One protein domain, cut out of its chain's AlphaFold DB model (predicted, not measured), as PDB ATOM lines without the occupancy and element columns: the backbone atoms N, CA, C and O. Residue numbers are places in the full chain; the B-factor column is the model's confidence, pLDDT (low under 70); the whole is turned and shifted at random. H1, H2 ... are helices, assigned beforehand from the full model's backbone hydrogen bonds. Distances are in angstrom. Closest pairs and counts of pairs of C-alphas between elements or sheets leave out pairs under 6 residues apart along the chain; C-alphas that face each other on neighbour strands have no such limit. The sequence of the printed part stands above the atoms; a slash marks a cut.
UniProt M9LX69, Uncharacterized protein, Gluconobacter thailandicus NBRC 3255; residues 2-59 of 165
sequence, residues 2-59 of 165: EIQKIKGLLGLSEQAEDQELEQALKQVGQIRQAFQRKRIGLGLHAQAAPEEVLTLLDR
ATOM      1  N   GLU A   2     140.562 150.152 138.773       77.75
ATOM      2  CA  GLU A   2     140.729 151.612 138.704       77.75
ATOM      3  C   GLU A   2     142.101 151.987 138.126       77.75
ATOM      4  O   GLU A   2     143.113 151.393 138.495       77.75
ATOM      5  N   ILE A   3     142.148 152.976 137.229       75.31
ATOM      6  CA  ILE A   3     143.378 153.448 136.560       75.31
ATOM      7  C   ILE A   3     144.443 153.887 137.577       75.31
ATOM      8  O   ILE A   3     145.631 153.658 137.364       75.31
ATOM      9  N   GLN A   4     144.023 154.424 138.725       75.94
ATOM     10  CA  GLN A   4     144.908 154.782 139.837       75.94
ATOM     11  C   GLN A   4     145.646 153.566 140.417       75.94
ATOM     12  O   GLN A   4     146.851 153.631 140.648       75.94
ATOM     13  N   LYS A   5     144.970 152.416 140.555       77.69
ATOM     14  CA  LYS A   5     145.619 151.156 140.959       77.69
ATOM     15  C   LYS A   5     146.650 150.690 139.935       77.69
ATOM     16  O   LYS A   5     147.684 150.164 140.323       77.69
ATOM     17  N   ILE A   6     146.387 150.880 138.641       75.00
ATOM     18  CA  ILE A   6     147.321 150.499 137.571       75.00
ATOM     19  C   ILE A   6     148.563 151.398 137.601       75.00
ATOM     20  O   ILE A   6     149.672 150.879 137.547       75.00
ATOM     21  N   LYS A   7     148.388 152.718 137.755       77.44
ATOM     22  CA  LYS A   7     149.499 153.674 137.912       77.44
ATOM     23  C   LYS A   7     150.357 153.328 139.132       77.44
ATOM     24  O   LYS A   7     151.568 153.187 138.989       77.44
ATOM     25  N   GLY A   8     149.724 153.051 140.274       77.38
ATOM     26  CA  GLY A   8     150.423 152.611 141.486       77.38
ATOM     27  C   GLY A   8     151.207 151.306 141.301       77.38
ATOM     28  O   GLY A   8     152.354 151.215 141.725       77.38
ATOM     29  N   LEU A   9     150.639 150.311 140.607       78.88
ATOM     30  CA  LEU A   9     151.329 149.047 140.304       78.88
ATOM     31  C   LEU A   9     152.504 149.210 139.326       78.88
ATOM     32  O   LEU A   9     153.425 148.397 139.345       78.88
ATOM     33  N   LEU A  10     152.477 150.239 138.478       76.31
ATOM     34  CA  LEU A  10     153.551 150.580 137.540       76.31
ATOM     35  C   LEU A  10     154.596 151.535 138.144       76.31
ATOM     36  O   LEU A  10     155.546 151.896 137.455       76.31
ATOM     37  N   GLY A  11     154.428 151.954 139.404       79.94
ATOM     38  CA  GLY A  11     155.301 152.936 140.055       79.94
ATOM     39  C   GLY A  11     155.156 154.358 139.503       79.94
ATOM     40  O   GLY A  11     156.032 155.191 139.719       79.94
ATOM     41  N   LEU A  12     154.067 154.637 138.781       81.81
ATOM     42  CA  LEU A  12     153.758 155.958 138.244       81.81
ATOM     43  C   LEU A  12     153.030 156.806 139.290       81.81
ATOM     44  O   LEU A  12     152.235 156.298 140.084       81.81
ATOM     45  N   SER A  13     153.271 158.117 139.250       80.44
ATOM     46  CA  SER A  13     152.536 159.081 140.072       80.44
ATOM     47  C   SER A  13     151.032 159.067 139.751       80.44
ATOM     48  O   SER A  13     150.620 158.768 138.628       80.44
ATOM     49  N   GLU A  14     150.185 159.431 140.719       73.94
ATOM     50  CA  GLU A  14     148.728 159.509 140.505       73.94
ATOM     51  C   GLU A  14     148.340 160.544 139.431       73.94
ATOM     52  O   GLU A  14     147.291 160.421 138.795       73.94
ATOM     53  N   GLN A  15     149.221 161.519 139.195       75.50
ATOM     54  CA  GLN A  15     149.082 162.613 138.233       75.50
ATOM     55  C   GLN A  15     149.763 162.328 136.886       75.50
ATOM     56  O   GLN A  15     149.704 163.177 136.003       75.50
ATOM     57  N   ALA A  16     150.396 161.159 136.722       73.06
ATOM     58  CA  ALA A  16     151.106 160.793 135.498       73.06
ATOM     59  C   ALA A  16     150.184 160.921 134.281       73.06
ATOM     60  O   ALA A  16     149.034 160.463 134.325       73.06
ATOM     61  N   GLU A  17     150.675 161.533 133.209       83.81
ATOM     62  CA  GLU A  17     149.895 161.726 131.990       83.81
ATOM     63  C   GLU A  17     149.580 160.376 131.329       83.81
ATOM     64  O   GLU A  17     150.311 159.390 131.473       83.81
ATOM     65  N   ASP A  18     148.486 160.312 130.569       78.12
ATOM     66  CA  ASP A  18     148.066 159.071 129.901       78.12
ATOM     67  C   ASP A  18     149.136 158.546 128.924       78.12
ATOM     68  O   ASP A  18     149.254 157.338 128.714       78.12
ATOM     69  N   GLN A  19     149.984 159.437 128.401       80.81
ATOM     70  CA  GLN A  19     151.118 159.086 127.551       80.81
ATOM     71  C   GLN A  19     152.233 158.347 128.320       80.81
ATOM     72  O   GLN A  19     152.819 157.401 127.787       80.81
ATOM     73  N   GLU A  20     152.500 158.713 129.578       79.56
ATOM     74  CA  GLU A  20     153.456 158.010 130.450       79.56
ATOM     75  C   GLU A  20     152.921 156.631 130.850       79.56
ATOM     76  O   GLU A  20     153.657 155.640 130.851       79.56
ATOM     77  N   LEU A  21     151.614 156.544 131.117       80.69
ATOM     78  CA  LEU A  21     150.938 155.278 131.382       80.69
ATOM     79  C   LEU A  21     151.032 154.328 130.181       80.69
ATOM     80  O   LEU A  21     151.340 153.146 130.349       80.69
ATOM     81  N   GLU A  22     150.803 154.827 128.965       83.88
ATOM     82  CA  GLU A  22     150.900 154.020 127.747       83.88
ATOM     83  C   GLU A  22     152.337 153.530 127.496       83.88
ATOM     84  O   GLU A  22     152.549 152.371 127.123       83.88
ATOM     85  N   GLN A  23     153.339 154.380 127.744       83.88
ATOM     86  CA  GLN A  23     154.747 153.995 127.643       83.88
ATOM     87  C   GLN A  23     155.128 152.930 128.676       83.88
ATOM     88  O   GLN A  23     155.745 151.927 128.308       83.88
ATOM     89  N   ALA A  24     154.712 153.086 129.935       80.50
ATOM     90  CA  ALA A  24     154.961 152.100 130.984       80.50
ATOM     91  C   ALA A  24     154.295 150.751 130.669       80.50
ATOM     92  O   ALA A  24     154.916 149.696 130.804       80.50
ATOM     93  N   LEU A  25     153.058 150.761 130.162       83.81
ATOM     94  CA  LEU A  25     152.366 149.542 129.735       83.81
ATOM     95  C   LEU A  25     153.076 148.854 128.560       83.81
ATOM     96  O   LEU A  25     153.200 147.625 128.553       83.81
ATOM     97  N   LYS A  26     153.592 149.620 127.589       84.56
ATOM     98  CA  LYS A  26     154.412 149.075 126.493       84.56
ATOM     99  C   LYS A  26     155.711 148.459 127.012       84.56
ATOM    100  O   LYS A  26     156.046 147.350 126.597       84.56
ATOM    101  N   GLN A  27     156.404 149.118 127.940       81.25
ATOM    102  CA  GLN A  27     157.620 148.587 128.564       81.25
ATOM    103  C   GLN A  27     157.343 147.288 129.328       81.25
ATOM    104  O   GLN A  27     158.042 146.297 129.124       81.25
ATOM    105  N   VAL A  28     156.277 147.232 130.129       80.38
ATOM    106  CA  VAL A  28     155.869 146.002 130.828       80.38
ATOM    107  C   VAL A  28     155.516 144.887 129.843       80.38
ATOM    108  O   VAL A  28     155.897 143.734 130.051       80.38
ATOM    109  N   GLY A  29     154.845 145.212 128.736       79.94
ATOM    110  CA  GLY A  29     154.575 144.262 127.657       79.94
ATOM    111  C   GLY A  29     155.854 143.680 127.046       79.94
ATOM    112  O   GLY A  29     155.951 142.464 126.861       79.94
ATOM    113  N   GLN A  30     156.857 144.523 126.792       79.75
ATOM    114  CA  GLN A  30     158.159 144.107 126.263       79.75
ATOM    115  C   GLN A  30     158.947 143.258 127.268       79.75
ATOM    116  O   GLN A  30     159.454 142.201 126.896       79.75
ATOM    117  N   ILE A  31     158.993 143.660 128.541       75.62
ATOM    118  CA  ILE A  31     159.643 142.899 129.619       75.62
ATOM    119  C   ILE A  31     158.988 141.525 129.760       75.62
ATOM    120  O   ILE A  31     159.678 140.508 129.813       75.62
ATOM    121  N   ARG A  32     157.653 141.462 129.738       76.06
ATOM    122  CA  ARG A  32     156.912 140.199 129.796       76.06
ATOM    123  C   ARG A  32     157.213 139.302 128.594       76.06
ATOM    124  O   ARG A  32     157.383 138.098 128.776       76.06
ATOM    125  N   GLN A  33     157.299 139.852 127.382       75.50
ATOM    126  CA  GLN A  33     157.681 139.081 126.194       75.50
ATOM    127  C   GLN A  33     159.129 138.583 126.270       75.50
ATOM    128  O   GLN A  33     159.390 137.423 125.951       75.50
ATOM    129  N   ALA A  34     160.063 139.424 126.719       70.12
ATOM    130  CA  ALA A  34     161.456 139.040 126.921       70.12
ATOM    131  C   ALA A  34     161.574 137.921 127.966       70.12
ATOM    132  O   ALA A  34     162.251 136.924 127.727       70.12
ATOM    133  N   PHE A  35     160.834 138.034 129.071       68.44
ATOM    134  CA  PHE A  35     160.762 137.009 130.107       68.44
ATOM    135  C   PHE A  35     160.175 135.696 129.576       68.44
ATOM    136  O   PHE A  35     160.739 134.638 129.820       68.44
ATOM    137  N   GLN A  36     159.092 135.735 128.793       67.19
ATOM    138  CA  GLN A  36     158.519 134.528 128.185       67.19
ATOM    139  C   GLN A  36     159.494 133.829 127.229       67.19
ATOM    140  O   GLN A  36     159.601 132.604 127.268       67.19
ATOM    141  N   ARG A  37     160.225 134.588 126.402       66.75
ATOM    142  CA  ARG A  37     161.245 134.032 125.498       66.75
ATOM    143  C   ARG A  37     162.407 133.415 126.274       66.75
ATOM    144  O   ARG A  37     162.780 132.281 125.991       66.75
ATOM    145  N   LYS A  38     162.920 134.111 127.294       64.94
ATOM    146  CA  LYS A  38     163.991 133.590 128.156       64.94
ATOM    147  C   LYS A  38     163.551 132.375 128.969       64.94
ATOM    148  O   LYS A  38     164.322 131.438 129.096       64.94
ATOM    149  N   ARG A  39     162.304 132.328 129.446       62.59
ATOM    150  CA  ARG A  39     161.761 131.163 130.166       62.59
ATOM    151  C   ARG A  39     161.820 129.886 129.324       62.59
ATOM    152  O   ARG A  39     162.127 128.828 129.858       62.59
ATOM    153  N   ILE A  40     161.543 129.997 128.022       61.19
ATOM    154  CA  ILE A  40     161.643 128.880 127.071       61.19
ATOM    155  C   ILE A  40     163.113 128.502 126.828       61.19
ATOM    156  O   ILE A  40     163.431 127.319 126.815       61.19
ATOM    157  N   GLY A  41     164.007 129.487 126.683       59.88
ATOM    158  CA  GLY A  41     165.445 129.248 126.490       59.88
ATOM    159  C   GLY A  41     166.149 128.623 127.701       59.88
ATOM    160  O   GLY A  41     167.064 127.828 127.528       59.88
ATOM    161  N   LEU A  42     165.690 128.935 128.914       62.97
ATOM    162  CA  LEU A  42     166.260 128.450 130.177       62.97
ATOM    163  C   LEU A  42     165.655 127.124 130.666       62.97
ATOM    164  O   LEU A  42     166.038 126.642 131.725       62.97
ATOM    165  N   GLY A  43     164.687 126.544 129.943       63.03
ATOM    166  CA  GLY A  43     164.069 125.267 130.329       63.03
ATOM    167  C   GLY A  43     163.263 125.312 131.636       63.03
ATOM    168  O   GLY A  43     162.995 124.274 132.232       63.03
ATOM    169  N   LEU A  44     162.860 126.503 132.087       66.50
ATOM    170  CA  LEU A  44     162.170 126.690 133.364       66.50
ATOM    171  C   LEU A  44     160.748 126.107 133.324       66.50
ATOM    172  O   LEU A  44     159.912 126.517 132.512       66.50
ATOM    173  N   HIS A  45     160.442 125.197 134.251       70.50
ATOM    174  CA  HIS A  45     159.097 124.653 134.439       70.50
ATOM    175  C   HIS A  45     158.225 125.528 135.353       70.50
ATOM    176  O   HIS A  45     158.708 126.388 136.086       70.50
ATOM    177  N   ALA A  46     156.908 125.294 135.335       61.78
ATOM    178  CA  ALA A  46     155.916 126.133 136.019       61.78
ATOM    179  C   ALA A  46     156.077 126.224 137.554       61.78
ATOM    180  O   ALA A  46     155.511 127.133 138.152       61.78
ATOM    181  N   GLN A  47     156.834 125.311 138.172       73.12
ATOM    182  CA  GLN A  47     157.104 125.257 139.616       73.12
ATOM    183  C   GLN A  47     158.546 125.647 139.988       73.12
ATOM    184  O   GLN A  47     158.972 125.371 141.104       73.12
ATOM    185  N   ALA A  48     159.311 126.245 139.068       67.69
ATOM    186  CA  ALA A  48     160.709 126.587 139.337       67.69
ATOM    187  C   ALA A  48     160.819 127.581 140.503       67.69
ATOM    188  O   ALA A  48     160.089 128.579 140.550       67.69
ATOM    189  N   ALA A  49     161.722 127.300 141.441       74.44
ATOM    190  CA  ALA A  49     161.935 128.162 142.598       74.44
ATOM    191  C   ALA A  49     162.626 129.476 142.176       74.44
ATOM    192  O   ALA A  49     163.392 129.484 141.210       74.44
ATOM    193  N   PRO A  50     162.420 130.597 142.892       67.19
ATOM    194  CA  PRO A  50     163.080 131.866 142.568       67.19
ATOM    195  C   PRO A  50     164.610 131.763 142.513       67.19
ATOM    196  O   PRO A  50     165.244 132.392 141.672       67.19
ATOM    197  N   GLU A  51     165.195 130.936 143.379       67.75
ATOM    198  CA  GLU A  51     166.635 130.659 143.429       67.75
ATOM    199  C   GLU A  51     167.118 129.946 142.159       67.75
ATOM    200  O   GLU A  51     168.127 130.333 141.578       67.75
ATOM    201  N   GLU A  52     166.338 128.977 141.677       63.66
ATOM    202  CA  GLU A  52     166.606 128.192 140.469       63.66
ATOM    203  C   GLU A  52     166.595 129.078 139.211       63.66
ATOM    204  O   GLU A  52     167.463 128.979 138.339       63.66
ATOM    205  N   VAL A  53     165.653 130.027 139.164       65.38
ATOM    206  CA  VAL A  53     165.551 131.042 138.108       65.38
ATOM    207  C   VAL A  53     166.779 131.954 138.089       65.38
ATOM    208  O   VAL A  53     167.292 132.244 137.010       65.38
ATOM    209  N   LEU A  54     167.264 132.388 139.258       64.81
ATOM    210  CA  LEU A  54     168.457 133.234 139.364       64.81
ATOM    211  C   LEU A  54     169.715 132.483 138.924       64.81
ATOM    212  O   LEU A  54     170.459 132.986 138.087       64.81
ATOM    213  N   THR A  55     169.898 131.243 139.381       66.44
ATOM    214  CA  THR A  55     171.032 130.414 138.951       66.44
ATOM    215  C   THR A  55     171.048 130.146 137.448       66.44
ATOM    216  O   THR A  55     172.119 130.078 136.853       66.44
ATOM    217  N   LEU A  56     169.881 130.007 136.812       63.75
ATOM    218  CA  LEU A  56     169.791 129.795 135.366       63.75
ATOM    219  C   LEU A  56     169.976 131.091 134.566       63.75
ATOM    220  O   LEU A  56     170.488 131.040 133.453       63.75
ATOM    221  N   LEU A  57     169.603 132.247 135.121       63.69
ATOM    222  CA  LEU A  57     169.850 133.561 134.513       63.69
ATOM    223  C   LEU A  57     171.327 133.970 134.554       63.69
ATOM    224  O   LEU A  57     171.776 134.654 133.633       63.69
ATOM    225  N   ASP A  58     172.052 133.550 135.592       63.97
ATOM    226  CA  ASP A  58     173.490 133.802 135.747       63.97
ATOM    227  C   ASP A  58     174.355 132.857 134.900       63.97
ATOM    228  O   ASP A  58     175.537 133.129 134.670       63.97
ATOM    229  N   ARG A  59     173.778 131.759 134.396       64.38
ATOM    230  CA  ARG A  59     174.475 130.839 133.497       64.38
ATOM    231  C   ARG A  59     174.459 131.359 132.057       64.38
ATOM    232  O   ARG A  59     173.406 131.757 131.551       64.38
TER     233      ARG A  59
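Overview. This is residues 2 to 59 of the 165 residues of an uncharacterized protein of Gluconobacter thailandicus NBRC 3255 (UniProt M9LX69). One long helix, H2, makes the long axis of this model, and a short helix sits off each of its ends, H1 by the first end and H3 by the last, both on the same side of it, as in an open bracket. Between these two ends H2 is bare, with residues 29 to 37 standing free, and no helix clearly touches another. The printed part has 58 residues, with three named helices in the order H1, H2, H3 and no named strand, and its class is all helix. The whole is only just loose, close to extended, with a radius of gyration of the C-alphas of 15.2 A, and spans 40 by 19 by 17 A, a rod in outline.

Arrangement. The longest helix is H2, residues 18 to 41. H1, residues 3 to 9, is close to H2 but not clearly touching it, with 1 pair of C-alphas within 8 A. This closest pair is that of Lys 7 and Leu 21, 6.9 A apart. The lines of H1 and H2 stand at a steep tilt of 47 degrees, and the two helices run the same way, with their centres 16.3 A apart. H3, residues 50 to 58, and H2 are near each other, with no pair of C-alphas within 8 A but 5 pairs within 10 A. H1 and H3 are apart. In H1, H2 and H3 every backbone pair of O i and N i+4 is within hydrogen-bond range.

Along the chain. H2 runs from Asp 18 to Gly 41 and is 34.7 A long from first to last C-alpha. It begins with C-alpha 18 at (148.066, 159.071, 129.901) and ends with C-alpha 41 at (165.445, 129.248, 126.490). Before it, H1 runs from Ile 3 to Leu 9, 9.8 A, beginning with C-alpha 3 at (143.378, 153.448, 136.560). After it, H3 runs from Pro 50 to Asp 58, 12.6 A, and ends with C-alpha 58 at (173.490, 133.802, 135.747).

Size, cuts and confidence. The two C-alphas farthest apart, those of Gln 15 and Gly 43, are 41.0 A apart, and the C-alphas of Glu 2 and Arg 59, the first and last printed, are 40.0 A apart. The printed part has no cut. The links from H1 to H2 and from H2 to H3 have 8 residues each and are short. Residues 46 to 51 stand free, as do residues 29 to 37. The mean pLDDT of the printed part is 73.0, and 22 residues are under 70: residues 35 to 44, 46, 48 and 50 to 59. The mean pLDDT of H3 is 65, against 77 for H1 and 75 for H2.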